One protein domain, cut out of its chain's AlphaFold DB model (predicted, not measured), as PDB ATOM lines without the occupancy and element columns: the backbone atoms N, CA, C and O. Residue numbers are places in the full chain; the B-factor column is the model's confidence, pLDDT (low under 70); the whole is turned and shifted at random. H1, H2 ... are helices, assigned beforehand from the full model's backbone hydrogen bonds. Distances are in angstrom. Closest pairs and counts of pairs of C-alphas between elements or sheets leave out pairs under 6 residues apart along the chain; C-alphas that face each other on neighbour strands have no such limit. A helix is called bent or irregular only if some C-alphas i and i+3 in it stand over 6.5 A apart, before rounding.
ATOM      1  N   GLY A   3     -12.090 -92.147 -31.399       51.88
ATOM      2  CA  GLY A   3     -11.041 -91.357 -30.733       51.88
ATOM      3  C   GLY A   3     -11.197 -89.830 -30.817       51.88
ATOM      4  O   GLY A   3     -10.601 -89.133 -29.998       51.88
ATOM      5  N   GLY A   4     -11.982 -89.316 -31.776       59.78
ATOM      6  CA  GLY A   4     -12.228 -87.877 -31.958       59.78
ATOM      7  C   GLY A   4     -13.157 -87.303 -30.888       59.78
ATOM      8  O   GLY A   4     -12.734 -86.464 -30.101       59.78
ATOM      9  N   ALA A   5     -14.364 -87.864 -30.759       60.16
ATOM     10  CA  ALA A   5     -15.382 -87.412 -29.802       60.16
ATOM     11  C   ALA A   5     -14.910 -87.448 -28.332       60.16
ATOM     12  O   ALA A   5     -15.272 -86.598 -27.517       60.16
ATOM     13  N   VAL A   6     -14.047 -88.411 -28.003       59.25
ATOM     14  CA  VAL A   6     -13.407 -88.556 -26.687       59.25
ATOM     15  C   VAL A   6     -12.428 -87.410 -26.409       59.25
ATOM     16  O   VAL A   6     -12.442 -86.797 -25.341       59.25
ATOM     17  N   ALA A   7     -11.564 -87.094 -27.378       63.91
ATOM     18  CA  ALA A   7     -10.637 -85.973 -27.260       63.91
ATOM     19  C   ALA A   7     -11.392 -84.637 -27.177       63.91
ATOM     20  O   ALA A   7     -10.998 -83.778 -26.387       63.91
ATOM     21  N   ASP A   8     -12.498 -84.513 -27.913       68.31
ATOM     22  CA  ASP A   8     -13.377 -83.345 -27.901       68.31
ATOM     23  C   ASP A   8     -14.070 -83.169 -26.546       68.31
ATOM     24  O   ASP A   8     -14.125 -82.056 -26.032       68.31
ATOM     25  N   THR A   9     -14.515 -84.255 -25.904       69.00
ATOM     26  CA  THR A   9     -15.138 -84.204 -24.567       69.00
ATOM     27  C   THR A   9     -14.137 -83.771 -23.499       69.00
ATOM     28  O   THR A   9     -14.427 -82.902 -22.673       69.00
ATOM     29  N   ILE A  10     -12.917 -84.312 -23.543       68.12
ATOM     30  CA  ILE A  10     -11.836 -83.913 -22.634       68.12
ATOM     31  C   ILE A  10     -11.429 -82.453 -22.883       68.12
ATOM     32  O   ILE A  10     -11.218 -81.701 -21.929       68.12
ATOM     33  N   GLN A  11     -11.356 -82.018 -24.147       70.75
ATOM     34  CA  GLN A  11     -11.128 -80.613 -24.482       70.75
ATOM     35  C   GLN A  11     -12.274 -79.716 -24.020       70.75
ATOM     36  O   GLN A  11     -12.004 -78.613 -23.555       70.75
ATOM     37  N   ALA A  12     -13.527 -80.157 -24.119       70.75
ATOM     38  CA  ALA A  12     -14.689 -79.401 -23.673       70.75
ATOM     39  C   ALA A  12     -14.656 -79.193 -22.155       70.75
ATOM     40  O   ALA A  12     -14.774 -78.058 -21.699       70.75
ATOM     41  N   ILE A  13     -14.377 -80.251 -21.381       70.50
ATOM     42  CA  ILE A  13     -14.171 -80.165 -19.926       70.50
ATOM     43  C   ILE A  13     -13.029 -79.189 -19.606       70.50
ATOM     44  O   ILE A  13     -13.195 -78.285 -18.789       70.50
ATOM     45  N   ALA A  14     -11.890 -79.305 -20.294       70.38
ATOM     46  CA  ALA A  14     -10.744 -78.428 -20.064       70.38
ATOM     47  C   ALA A  14     -11.008 -76.959 -20.461       70.38
ATOM     48  O   ALA A  14     -10.575 -76.047 -19.757       70.38
ATOM     49  N   ARG A  15     -11.705 -76.699 -21.577       69.69
ATOM     50  CA  ARG A  15     -11.989 -75.341 -22.079       69.69
ATOM     51  C   ARG A  15     -13.082 -74.641 -21.277       69.69
ATOM     52  O   ARG A  15     -12.905 -73.472 -20.957       69.69
ATOM     53  N   GLN A  16     -14.173 -75.332 -20.948       68.12
ATOM     54  CA  GLN A  16     -15.271 -74.758 -20.157       68.12
ATOM     55  C   GLN A  16     -14.879 -74.580 -18.688       68.12
ATOM     56  O   GLN A  16     -15.289 -73.604 -18.057       68.12
ATOM     57  N   GLY A  17     -14.025 -75.472 -18.174       63.69
ATOM     58  CA  GLY A  17     -13.444 -75.344 -16.845       63.69
ATOM     59  C   GLY A  17     -12.559 -74.105 -16.723       63.69
ATOM     60  O   GLY A  17     -12.813 -73.272 -15.868       63.69
ATOM     61  N   ARG A  18     -11.567 -73.923 -17.606       68.75
ATOM     62  CA  ARG A  18     -10.481 -72.922 -17.478       68.75
ATOM     63  C   ARG A  18     -10.834 -71.573 -16.818       68.75
ATOM     64  O   ARG A  18     -10.204 -71.271 -15.805       68.75
ATOM     65  N   PRO A  19     -11.777 -70.760 -17.332       65.12
ATOM     66  CA  PRO A  19     -12.069 -69.453 -16.736       65.12
ATOM     67  C   PRO A  19     -12.691 -69.565 -15.333       65.12
ATOM     68  O   PRO A  19     -12.334 -68.803 -14.438       65.12
ATOM     69  N   HIS A  20     -13.558 -70.554 -15.113       69.50
ATOM     70  CA  HIS A  20     -14.234 -70.784 -13.834       69.50
ATOM     71  C   HIS A  20     -13.322 -71.476 -12.817       69.50
ATOM     72  O   HIS A  20     -13.310 -71.127 -11.644       69.50
ATOM     73  N   THR A  21     -12.510 -72.427 -13.273       71.56
ATOM     74  CA  THR A  21     -11.547 -73.172 -12.462       71.56
ATOM     75  C   THR A  21     -10.462 -72.249 -11.916       71.56
ATOM     76  O   THR A  21     -10.119 -72.363 -10.747       71.56
ATOM     77  N   ALA A  22      -9.969 -71.291 -12.709       77.00
ATOM     78  CA  ALA A  22      -9.003 -70.305 -12.224       77.00
ATOM     79  C   ALA A  22      -9.585 -69.433 -11.097       77.00
ATOM     80  O   ALA A  22      -8.931 -69.234 -10.080       77.00
ATOM     81  N   ALA A  23     -10.828 -68.964 -11.239       80.00
ATOM     82  CA  ALA A  23     -11.497 -68.162 -10.213       80.00
ATOM     83  C   ALA A  23     -11.833 -68.977  -8.948       80.00
ATOM     84  O   ALA A  23     -11.649 -68.502  -7.825       80.00
ATOM     85  N   LEU A  24     -12.282 -70.223  -9.130       82.56
ATOM     86  CA  LEU A  24     -12.602 -71.160  -8.053       82.56
ATOM     87  C   LEU A  24     -11.367 -71.512  -7.213       82.56
ATOM     88  O   LEU A  24     -11.463 -71.607  -5.991       82.56
ATOM     89  N   LEU A  25     -10.217 -71.679  -7.870       85.25
ATOM     90  CA  LEU A  25      -8.962 -72.129  -7.265       85.25
ATOM     91  C   LEU A  25      -7.976 -70.992  -6.961       85.25
ATOM     92  O   LEU A  25      -6.862 -71.269  -6.537       85.25
ATOM     93  N   ALA A  26      -8.360 -69.725  -7.147       81.25
ATOM     94  CA  ALA A  26      -7.459 -68.576  -6.987       81.25
ATOM     95  C   ALA A  26      -6.807 -68.468  -5.592       81.25
ATOM     96  O   ALA A  26      -5.721 -67.912  -5.472       81.25
ATOM     97  N   ASP A  27      -7.453 -69.018  -4.558       78.12
ATOM     98  CA  ASP A  27      -6.966 -69.012  -3.169       78.12
ATOM     99  C   ASP A  27      -6.501 -70.405  -2.706       78.12
ATOM    100  O   ASP A  27      -6.375 -70.662  -1.505       78.12
ATOM    101  N   ALA A  28      -6.368 -71.351  -3.634       85.38
ATOM    102  CA  ALA A  28      -5.819 -72.656  -3.324       85.38
ATOM    103  C   ALA A  28      -4.300 -72.540  -3.189       85.38
ATOM    104  O   ALA A  28      -3.644 -71.947  -4.042       85.38
ATOM    105  N   GLU A  29      -3.746 -73.142  -2.139       84.00
ATOM    106  CA  GLU A  29      -2.295 -73.241  -1.960       84.00
ATOM    107  C   GLU A  29      -1.658 -74.074  -3.085       84.00
ATOM    108  O   GLU A  29      -0.614 -73.711  -3.618       84.00
ATOM    109  N   ASP A  30      -2.348 -75.137  -3.516       87.56
ATOM    110  CA  ASP A  30      -2.011 -75.918  -4.706       87.56
ATOM    111  C   ASP A  30      -3.269 -76.110  -5.581       87.56
ATOM    112  O   ASP A  30      -4.044 -77.055  -5.377       87.56
ATOM    113  N   PRO A  31      -3.496 -75.238  -6.585       86.44
ATOM    114  CA  PRO A  31      -4.618 -75.360  -7.517       86.44
ATOM    115  C   PRO A  31      -4.639 -76.702  -8.260       86.44
ATOM    116  O   PRO A  31      -5.705 -77.216  -8.602       86.44
ATOM    117  N   HIS A  32      -3.477 -77.301  -8.524       86.38
ATOM    118  CA  HIS A  32      -3.404 -78.577  -9.223       86.38
ATOM    119  C   HIS A  32      -3.816 -79.744  -8.330       86.38
ATOM    120  O   HIS A  32      -4.472 -80.662  -8.825       86.38
ATOM    121  N   ALA A  33      -3.483 -79.706  -7.038       89.62
ATOM    122  CA  ALA A  33      -3.946 -80.691  -6.066       89.62
ATOM    123  C   ALA A  33      -5.466 -80.616  -5.869       89.62
ATOM    124  O   ALA A  33      -6.131 -81.648  -5.933       89.62
ATOM    125  N   GLU A  34      -6.022 -79.411  -5.727       91.06
ATOM    126  CA  GLU A  34      -7.473 -79.206  -5.620       91.06
ATOM    127  C   GLU A  34      -8.209 -79.720  -6.863       91.06
ATOM    128  O   GLU A  34      -9.201 -80.445  -6.774       91.06
ATOM    129  N   LEU A  35      -7.682 -79.403  -8.050       88.88
ATOM    130  CA  LEU A  35      -8.239 -79.893  -9.305       88.88
ATOM    131  C   LEU A  35      -8.138 -81.416  -9.413       88.88
ATOM    132  O   LEU A  35      -9.064 -82.061  -9.899       88.88
ATOM    133  N   LEU A  36      -7.026 -82.008  -8.973       90.69
ATOM    134  CA  LEU A  36      -6.856 -83.455  -8.984       90.69
ATOM    135  C   LEU A  36      -7.823 -84.135  -8.010       90.69
ATOM    136  O   LEU A  36      -8.395 -85.156  -8.383       90.69
ATOM    137  N   ALA A  37      -8.058 -83.560  -6.826       92.94
ATOM    138  CA  ALA A  37      -9.005 -84.073  -5.837       92.94
ATOM    139  C   ALA A  37     -10.419 -84.210  -6.425       92.94
ATOM    140  O   ALA A  37     -11.035 -85.265  -6.290       92.94
ATOM    141  N   LEU A  38     -10.871 -83.217  -7.203       92.50
ATOM    142  CA  LEU A  38     -12.172 -83.247  -7.888       92.50
ATOM    143  C   LEU A  38     -12.357 -84.449  -8.830       92.50
ATOM    144  O   LEU A  38     -13.476 -84.936  -9.004       92.50
ATOM    145  N   PHE A  39     -11.275 -84.927  -9.451       92.00
ATOM    146  CA  PHE A  39     -11.305 -85.970 -10.486       92.00
ATOM    147  C   PHE A  39     -10.609 -87.276 -10.071       92.00
ATOM    148  O   PHE A  39     -10.464 -88.196 -10.887       92.00
ATOM    149  N   TRP A  40     -10.138 -87.376  -8.827       88.06
ATOM    150  CA  TRP A  40      -9.355 -88.521  -8.365       88.06
ATOM    151  C   TRP A  40     -10.206 -89.787  -8.287       88.06
ATOM    152  O   TRP A  40      -9.797 -90.852  -8.755       88.06
ATOM    153  N   GLY A  41     -11.422 -89.654  -7.758       90.50
ATOM    154  CA  GLY A  41     -12.364 -90.751  -7.585       90.50
ATOM    155  C   GLY A  41     -12.933 -91.317  -8.896       90.50
ATOM    156  O   GLY A  41     -12.726 -90.770  -9.985       90.50
ATOM    157  N   PRO A  42     -13.689 -92.429  -8.818       90.44
ATOM    158  CA  PRO A  42     -14.419 -92.983  -9.964       90.44
ATOM    159  C   PRO A  42     -15.537 -92.053 -10.465       90.44
ATOM    160  O   PRO A  42     -15.982 -92.189 -11.609       90.44
ATOM    161  N   ARG A  43     -15.974 -91.123  -9.609       93.75
ATOM    162  CA  ARG A  43     -16.965 -90.077  -9.862       93.75
ATOM    163  C   ARG A  43     -16.387 -88.718  -9.489       93.75
ATOM    164  O   ARG A  43     -15.433 -88.657  -8.716       93.75
ATOM    165  N   PHE A  44     -16.973 -87.665 -10.041       93.56
ATOM    166  CA  PHE A  44     -16.628 -86.294  -9.702       93.56
ATOM    167  C   PHE A  44     -16.979 -86.004  -8.243       93.56
ATOM    168  O   PHE A  44     -18.108 -86.272  -7.810       93.56
ATOM    169  N   ASP A  45     -16.026 -85.436  -7.508       94.75
ATOM    170  CA  ASP A  45     -16.222 -85.062  -6.112       94.75
ATOM    171  C   ASP A  45     -17.048 -83.772  -6.010       94.75
ATOM    172  O   ASP A  45     -16.540 -82.649  -6.002       94.75
ATOM    173  N   ARG A  46     -18.373 -83.948  -5.982       93.94
ATOM    174  CA  ARG A  46     -19.337 -82.846  -5.873       93.94
ATOM    175  C   ARG A  46     -19.273 -82.159  -4.518       93.94
ATOM    176  O   ARG A  46     -19.535 -80.963  -4.453       93.94
ATOM    177  N   GLU A  47     -18.963 -82.895  -3.458       94.56
ATOM    178  CA  GLU A  47     -18.863 -82.327  -2.117       94.56
ATOM    179  C   GLU A  47     -17.698 -81.341  -2.064       94.56
ATOM    180  O   GLU A  47     -17.880 -80.177  -1.701       94.56
ATOM    181  N   HIS A  48     -16.536 -81.770  -2.554       93.69
ATOM    182  CA  HIS A  48     -15.359 -80.922  -2.655       93.69
ATOM    183  C   HIS A  48     -15.583 -79.725  -3.590       93.69
ATOM    184  O   HIS A  48     -15.264 -78.582  -3.253       93.69
ATOM    185  N   ALA A  49     -16.236 -79.947  -4.734       92.31
ATOM    186  CA  ALA A  49     -16.615 -78.880  -5.660       92.31
ATOM    187  C   ALA A  49     -17.512 -77.818  -4.998       92.31
ATOM    188  O   ALA A  49     -17.296 -76.617  -5.176       92.31
ATOM    189  N   LEU A  50     -18.504 -78.248  -4.211       92.62
ATOM    190  CA  LEU A  50     -19.402 -77.357  -3.477       92.62
ATOM    191  C   LEU A  50     -18.678 -76.614  -2.353       92.62
ATOM    192  O   LEU A  50     -18.975 -75.441  -2.130       92.62
ATOM    193  N   ALA A  51     -17.712 -77.241  -1.678       93.12
ATOM    194  CA  ALA A  51     -16.891 -76.582  -0.664       93.12
ATOM    195  C   ALA A  51     -16.036 -75.453  -1.270       93.12
ATOM    196  O   ALA A  51     -16.011 -74.332  -0.745       93.12
ATOM    197  N   LEU A  52     -15.401 -75.709  -2.419       91.94
ATOM    198  CA  LEU A  52     -14.672 -74.694  -3.182       91.94
ATOM    199  C   LEU A  52     -15.611 -73.573  -3.651       91.94
ATOM    200  O   LEU A  52     -15.319 -72.388  -3.463       91.94
ATOM    201  N   TRP A  53     -16.777 -73.936  -4.194       92.00
ATOM    202  CA  TRP A  53     -17.776 -72.967  -4.639       92.00
ATOM    203  C   TRP A  53     -18.298 -72.117  -3.480       92.00
ATOM    204  O   TRP A  53     -18.445 -70.910  -3.637       92.00
ATOM    205  N   ALA A  54     -18.519 -72.697  -2.300       92.25
ATOM    206  CA  ALA A  54     -18.976 -71.978  -1.115       92.25
ATOM    207  C   ALA A  54     -17.940 -70.955  -0.621       92.25
ATOM    208  O   ALA A  54     -18.299 -69.852  -0.204       92.25
ATOM    209  N   ARG A  55     -16.641 -71.279  -0.691       90.88
ATOM    210  CA  ARG A  55     -15.567 -70.308  -0.416       90.88
ATOM    211  C   ARG A  55     -15.553 -69.184  -1.449       90.88
ATOM    212  O   ARG A  55     -15.395 -68.020  -1.084       90.88
ATOM    213  N   PHE A  56     -15.721 -69.514  -2.727       90.12
ATOM    214  CA  PHE A  56     -15.781 -68.523  -3.799       90.12
ATOM    215  C   PHE A  56     -17.016 -67.616  -3.685       90.12
ATOM    216  O   PHE A  56     -16.888 -66.397  -3.768       90.12
ATOM    217  N   SER A  57     -18.194 -68.179  -3.406       91.25
ATOM    218  CA  SER A  57     -19.463 -67.448  -3.334       91.25
ATOM    219  C   SER A  57     -19.514 -66.432  -2.199       91.25
ATOM    220  O   SER A  57     -20.117 -65.376  -2.360       91.25
ATOM    221  N   ARG A  58     -18.807 -66.679  -1.092       91.31
ATOM    222  CA  ARG A  58     -18.643 -65.688  -0.014       91.31
ATOM    223  C   ARG A  58     -17.853 -64.452  -0.449       91.31
ATOM    224  O   ARG A  58     -18.108 -63.369   0.065       91.31
ATOM    225  N   ARG A  59     -16.898 -64.605  -1.369       89.31
ATOM    226  CA  ARG A  59     -16.037 -63.511  -1.853       89.31
ATOM    227  C   ARG A  59     -16.627 -62.808  -3.069       89.31
ATOM    228  O   ARG A  59     -16.518 -61.594  -3.193       89.31
ATOM    229  N   GLN A  60     -17.236 -63.574  -3.971       89.06
ATOM    230  CA  GLN A  60     -17.749 -63.093  -5.251       89.06
ATOM    231  C   GLN A  60     -19.177 -63.604  -5.501       89.06
ATOM    232  O   GLN A  60     -19.413 -64.356  -6.449       89.06
ATOM    233  N   PRO A  61     -20.160 -63.202  -4.675       87.44
ATOM    234  CA  PRO A  61     -21.505 -63.780  -4.700       87.44
ATOM    235  C   PRO A  61     -22.193 -63.637  -6.060       87.44
ATOM    236  O   PRO A  61     -22.773 -64.598  -6.555       87.44
ATOM    237  N   VAL A  62     -22.063 -62.477  -6.712       88.88
ATOM    238  CA  VAL A  62     -22.666 -62.217  -8.033       88.88
ATOM    239  C   VAL A  62     -22.062 -63.114  -9.119       88.88
ATOM    240  O   VAL A  62     -22.784 -63.614  -9.976       88.88
ATOM    241  N   GLN A  63     -20.749 -63.359  -9.068       85.88
ATOM    242  CA  GLN A  63     -20.051 -64.185 -10.060       85.88
ATOM    243  C   GLN A  63     -20.218 -65.687  -9.790       85.88
ATOM    244  O   GLN A  63     -20.130 -66.500 -10.707       85.88
ATOM    245  N   ALA A  64     -20.489 -66.076  -8.543       86.94
ATOM    246  CA  ALA A  64     -20.637 -67.472  -8.150       86.94
ATOM    247  C   ALA A  64     -21.958 -68.104  -8.596       86.94
ATOM    248  O   ALA A  64     -21.984 -69.304  -8.874       86.94
ATOM    249  N   VAL A  65     -23.037 -67.322  -8.684       86.94
ATOM    250  CA  VAL A  65     -24.370 -67.812  -9.076       86.94
ATOM    251  C   VAL A  65     -24.361 -68.546 -10.425       86.94
ATOM    252  O   VAL A  65     -24.772 -69.708 -10.447       86.94
ATOM    253  N   PRO A  66     -23.872 -67.958 -11.537       88.44
ATOM    254  CA  PRO A  66     -23.859 -68.658 -12.824       88.44
ATOM    255  C   PRO A  66     -22.863 -69.826 -12.871       88.44
ATOM    256  O   PRO A  66     -22.996 -70.711 -13.707       88.44
ATOM    257  N   MET A  67     -21.878 -69.858 -11.969       86.06
ATOM    258  CA  MET A  67     -20.817 -70.866 -11.983       86.06
ATOM    259  C   MET A  67     -21.256 -72.216 -11.403       86.06
ATOM    260  O   MET A  67     -20.713 -73.249 -11.788       86.06
ATOM    261  N   LEU A  68     -22.227 -72.232 -10.486       89.31
ATOM    262  CA  LEU A  68     -22.706 -73.470  -9.869       89.31
ATOM    263  C   LEU A  68     -23.254 -74.490 -10.890       89.31
ATOM    264  O   LEU A  68     -22.790 -75.631 -10.870       89.31
ATOM    265  N   PRO A  69     -24.189 -74.140 -11.799       89.25
ATOM    266  CA  PRO A  69     -24.688 -75.096 -12.790       89.25
ATOM    267  C   PRO A  69     -23.596 -75.579 -13.759       89.25
ATOM    268  O   PRO A  69     -23.571 -76.759 -14.104       89.25
ATOM    269  N   GLU A  70     -22.652 -74.714 -14.146       86.94
ATOM    270  CA  GLU A  70     -21.507 -75.107 -14.981       86.94
ATOM    271  C   GLU A  70     -20.610 -76.128 -14.270       86.94
ATOM    272  O   GLU A  70     -20.235 -77.149 -14.851       86.94
ATOM    273  N   LEU A  71     -20.320 -75.902 -12.984       87.19
ATOM    274  CA  LEU A  71     -19.526 -76.812 -12.158       87.19
ATOM    275  C   LEU A  71     -20.195 -78.189 -12.023       87.19
ATOM    276  O   LEU A  71     -19.526 -79.218 -12.139       87.19
ATOM    277  N   LEU A  72     -21.516 -78.223 -11.835       89.88
ATOM    278  CA  LEU A  72     -22.276 -79.474 -11.778       89.88
ATOM    279  C   LEU A  72     -22.289 -80.199 -13.131       89.88
ATOM    280  O   LEU A  72     -22.082 -81.412 -13.171       89.88
ATOM    281  N   SER A  73     -22.437 -79.465 -14.240       88.62
ATOM    282  CA  SER A  73     -22.396 -80.028 -15.595       88.62
ATOM    283  C   SER A  73     -21.032 -80.642 -15.937       88.62
ATOM    284  O   SER A  73     -20.964 -81.671 -16.613       88.62
ATOM    285  N   VAL A  74     -19.932 -80.059 -15.447       88.06
ATOM    286  CA  VAL A  74     -18.595 -80.670 -15.551       88.06
ATOM    287  C   VAL A  74     -18.556 -82.015 -14.824       88.06
ATOM    288  O   VAL A  74     -18.023 -82.985 -15.366       88.06
ATOM    289  N   GLY A  75     -19.157 -82.095 -13.635       90.38
ATOM    290  CA  GLY A  75     -19.239 -83.337 -12.874       90.38
ATOM    291  C   GLY A  75     -20.052 -84.429 -13.567       90.38
ATOM    292  O   GLY A  75     -19.640 -85.586 -13.582       90.38
ATOM    293  N   GLU A  76     -21.172 -84.074 -14.196       91.19
ATOM    294  CA  GLU A  76     -21.972 -85.001 -15.008       91.19
ATOM    295  C   GLU A  76     -21.192 -85.536 -16.211       91.19
ATOM    296  O   GLU A  76     -21.166 -86.742 -16.455       91.19
ATOM    297  N   ARG A  77     -20.500 -84.648 -16.932       88.81
ATOM    298  CA  ARG A  77     -19.671 -85.027 -18.081       88.81
ATOM    299  C   ARG A  77     -18.513 -85.924 -17.675       88.81
ATOM    300  O   ARG A  77     -18.247 -86.895 -18.371       88.81
ATOM    301  N   PHE A  78     -17.855 -85.638 -16.551       89.44
ATOM    302  CA  PHE A  78     -16.818 -86.515 -16.013       89.44
ATOM    303  C   PHE A  78     -17.377 -87.879 -15.602       89.44
ATOM    304  O   PHE A  78     -16.762 -88.899 -15.898       89.44
ATOM    305  N   ASP A  79     -18.529 -87.919 -14.932       92.19
ATOM    306  CA  ASP A  79     -19.144 -89.174 -14.495       92.19
ATOM    307  C   ASP A  79     -19.445 -90.102 -15.681       92.19
ATOM    308  O   ASP A  79     -19.231 -91.309 -15.552       92.19
ATOM    309  N   ALA A  80     -19.846 -89.532 -16.824       91.94
ATOM    310  CA  ALA A  80     -20.122 -90.239 -18.073       91.94
ATOM    311  C   ALA A  80     -18.870 -90.738 -18.824       91.94
ATOM    312  O   ALA A  80     -19.009 -91.510 -19.769       91.94
ATOM    313  N   LEU A  81     -17.665 -90.317 -18.426       90.00
ATOM    314  CA  LEU A  81     -16.426 -90.788 -19.042       90.00
ATOM    315  C   LEU A  81     -16.115 -92.241 -18.664       90.00
ATOM    316  O   LEU A  81     -16.225 -92.655 -17.501       90.00
ATOM    317  N   GLU A  82     -15.574 -92.972 -19.629       90.75
ATOM    318  CA  GLU A  82     -14.958 -94.272 -19.430       90.75
ATOM    319  C   GLU A  82     -13.666 -94.158 -18.612       90.75
ATOM    320  O   GLU A  82     -12.992 -93.122 -18.547       90.75
ATOM    321  N   ARG A  83     -13.256 -95.273 -17.998       89.88
ATOM    322  CA  ARG A  83     -12.072 -95.315 -17.121       89.88
ATOM    323  C   ARG A  83     -10.806 -94.776 -17.799       89.88
ATOM    324  O   ARG A  83     -10.077 -93.988 -17.200       89.88
ATOM    325  N   THR A  84     -10.567 -95.150 -19.055       89.88
ATOM    326  CA  THR A  84      -9.389 -94.710 -19.822       89.88
ATOM    327  C   THR A  84      -9.383 -93.199 -20.073       89.88
ATOM    328  O   THR A  84      -8.318 -92.578 -20.115       89.88
ATOM    329  N   GLU A  85     -10.559 -92.591 -20.218       88.62
ATOM    330  CA  GLU A  85     -10.722 -91.154 -20.432       88.62
ATOM    331  C   GLU A  85     -10.489 -90.379 -19.134       88.62
ATOM    332  O   GLU A  85      -9.747 -89.394 -19.135       88.62
ATOM    333  N   LYS A  86     -11.018 -90.884 -18.012       91.06
ATOM    334  CA  LYS A  86     -10.739 -90.359 -16.666       91.06
ATOM    335  C   LYS A  86      -9.237 -90.382 -16.368       91.06
ATOM    336  O   LYS A  86      -8.670 -89.375 -15.948       91.06
ATOM    337  N   ASP A  87      -8.555 -91.484 -16.683       91.06
ATOM    338  CA  ASP A  87      -7.097 -91.595 -16.527       91.06
ATOM    339  C   ASP A  87      -6.332 -90.620 -17.431       91.06
ATOM    340  O   ASP A  87      -5.304 -90.058 -17.040       91.06
ATOM    341  N   ARG A  88      -6.821 -90.387 -18.654       90.12
ATOM    342  CA  ARG A  88      -6.231 -89.399 -19.563       90.12
ATOM    343  C   ARG A  88      -6.393 -87.977 -19.029       90.12
ATOM    344  O   ARG A  88      -5.419 -87.231 -19.079       90.12
ATOM    345  N   LEU A  89      -7.562 -87.622 -18.496       87.56
ATOM    346  CA  LEU A  89      -7.799 -86.320 -17.872       87.56
ATOM    347  C   LEU A  89      -6.842 -86.086 -16.693       87.56
ATOM    348  O   LEU A  89      -6.165 -85.060 -16.657       87.56
ATOM    349  N   ARG A  90      -6.700 -87.066 -15.793       90.50
ATOM    350  CA  ARG A  90      -5.763 -86.992 -14.655       90.50
ATOM    351  C   ARG A  90      -4.324 -86.755 -15.112       90.50
ATOM    352  O   ARG A  90      -3.646 -85.874 -14.591       90.50
ATOM    353  N   ARG A  91      -3.869 -87.479 -16.142       90.81
ATOM    354  CA  ARG A  91      -2.533 -87.273 -16.729       90.81
ATOM    355  C   ARG A  91      -2.353 -85.877 -17.318       90.81
ATOM    356  O   ARG A  91      -1.262 -85.330 -17.217       90.81
ATOM    357  N   LEU A  92      -3.386 -85.302 -17.935       87.38
ATOM    358  CA  LEU A  92      -3.316 -83.935 -18.458       87.38
ATOM    359  C   LEU A  92      -3.181 -82.903 -17.334       87.38
ATOM    360  O   LEU A  92      -2.390 -81.978 -17.486       87.38
ATOM    361  N   ILE A  93      -3.886 -83.086 -16.214       85.75
ATOM    362  CA  ILE A  93      -3.768 -82.220 -15.030       85.75
ATOM    363  C   ILE A  93      -2.342 -82.281 -14.464       85.75
ATOM    364  O   ILE A  93      -1.707 -81.243 -14.295       85.75
ATOM    365  N   VAL A  94      -1.805 -83.490 -14.259       89.31
ATOM    366  CA  VAL A  94      -0.432 -83.692 -13.761       89.31
ATOM    367  C   VAL A  94       0.606 -83.120 -14.728       89.31
ATOM    368  O   VAL A  94       1.536 -82.436 -14.312       89.31
ATOM    369  N   ARG A  95       0.441 -83.348 -16.035       88.75
ATOM    370  CA  ARG A  95       1.343 -82.792 -17.049       88.75
ATOM    371  C   ARG A  95       1.296 -81.267 -17.073       88.75
ATOM    372  O   ARG A  95       2.328 -80.644 -17.263       88.75
ATOM    373  N   HIS A  96       0.115 -80.670 -16.919       84.12
ATOM    374  CA  HIS A  96      -0.018 -79.218 -16.880       84.12
ATOM    375  C   HIS A  96       0.700 -78.626 -15.669       84.12
ATOM    376  O   HIS A  96       1.388 -77.622 -15.827       84.12
ATOM    377  N   ARG A  97       0.578 -79.256 -14.493       83.88
ATOM    378  CA  ARG A  97       1.320 -78.867 -13.288       83.88
ATOM    379  C   ARG A  97       2.823 -78.821 -13.560       83.88
ATOM    380  O   ARG A  97       3.428 -77.776 -13.394       83.88
ATOM    381  N   ALA A  98       3.379 -79.904 -14.101       88.06
ATOM    382  CA  ALA A  98       4.807 -79.999 -14.418       88.06
ATOM    383  C   ALA A  98       5.298 -78.996 -15.483       88.06
ATOM    384  O   ALA A  98       6.498 -78.826 -15.652       88.06
ATOM    385  N   LEU A  99       4.390 -78.387 -16.254       85.25
ATOM    386  CA  LEU A  99       4.705 -77.337 -17.230       85.25
ATOM    387  C   LEU A  99       4.474 -75.918 -16.686       85.25
ATOM    388  O   LEU A  99       4.807 -74.959 -17.377       85.25
ATOM    389  N   SER A 100       3.822 -75.792 -15.528       74.12
ATOM    390  CA  SER A 100       3.472 -74.510 -14.897       74.12
ATOM    391  C   SER A 100       4.307 -74.217 -13.643       74.12
ATOM    392  O   SER A 100       4.257 -73.090 -13.157       74.12
TER     393      SER A 100
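AT A GLANCE: This is residues 3 to 100 of the 101 residues of an uncharacterized protein of Rhodoferax sp. BAB1 (UniProt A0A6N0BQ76). Two antiparallel helix pairs, the hairpin H3 and H4 and the pair H2 and H5, have the long, kinked H1 packing on H3, H4 and H5. Printed are 98 residues with five named helices, H1 to H5, and no named strand: all helix. The whole is compact, radius of gyration of the C-alphas 13.0 A, spans 40 by 27 by 21 A.

HOW THE PARTS SIT: H1, residues 3 to 24, is irregular, C-alphas 16 and 19 being 7.1 A apart. It touches H4, residues 61 to 79, opposite ways at a shallow tilt of 26 degrees; the closest C-alphas, Ile 13 and Val 74, are 6.2 A apart. H4 forms a hairpin with H3, residues 46 to 59, closest C-alphas Ser 57 and Ala 64, 5.0 A. H5, residues 83 to 100, touches H2, residues 31 to 40, opposite ways at a shallow tilt of 8 degrees, closest C-alphas His 32 and Arg 97, 6.2 A. Every O i to N i+4 pair is within hydrogen-bond range in H5, but 15 of 18 in H1, 5 of 6 in H2, 9 of 10 in H3 and 11 of 15 in H4.

IN THESE COORDINATES: H1 measures 30.4 A from first to last C-alpha and begins at C-alpha 3 at (-11.041, -91.357, -30.733); H5 measures 26.1 A from first to last C-alpha and ends at C-alpha 100 at (3.472, -74.510, -14.897).

THE WHOLE: The printed part has no cut and no long link. Residues 3 to 10 and 15 to 20 have pLDDT under 70.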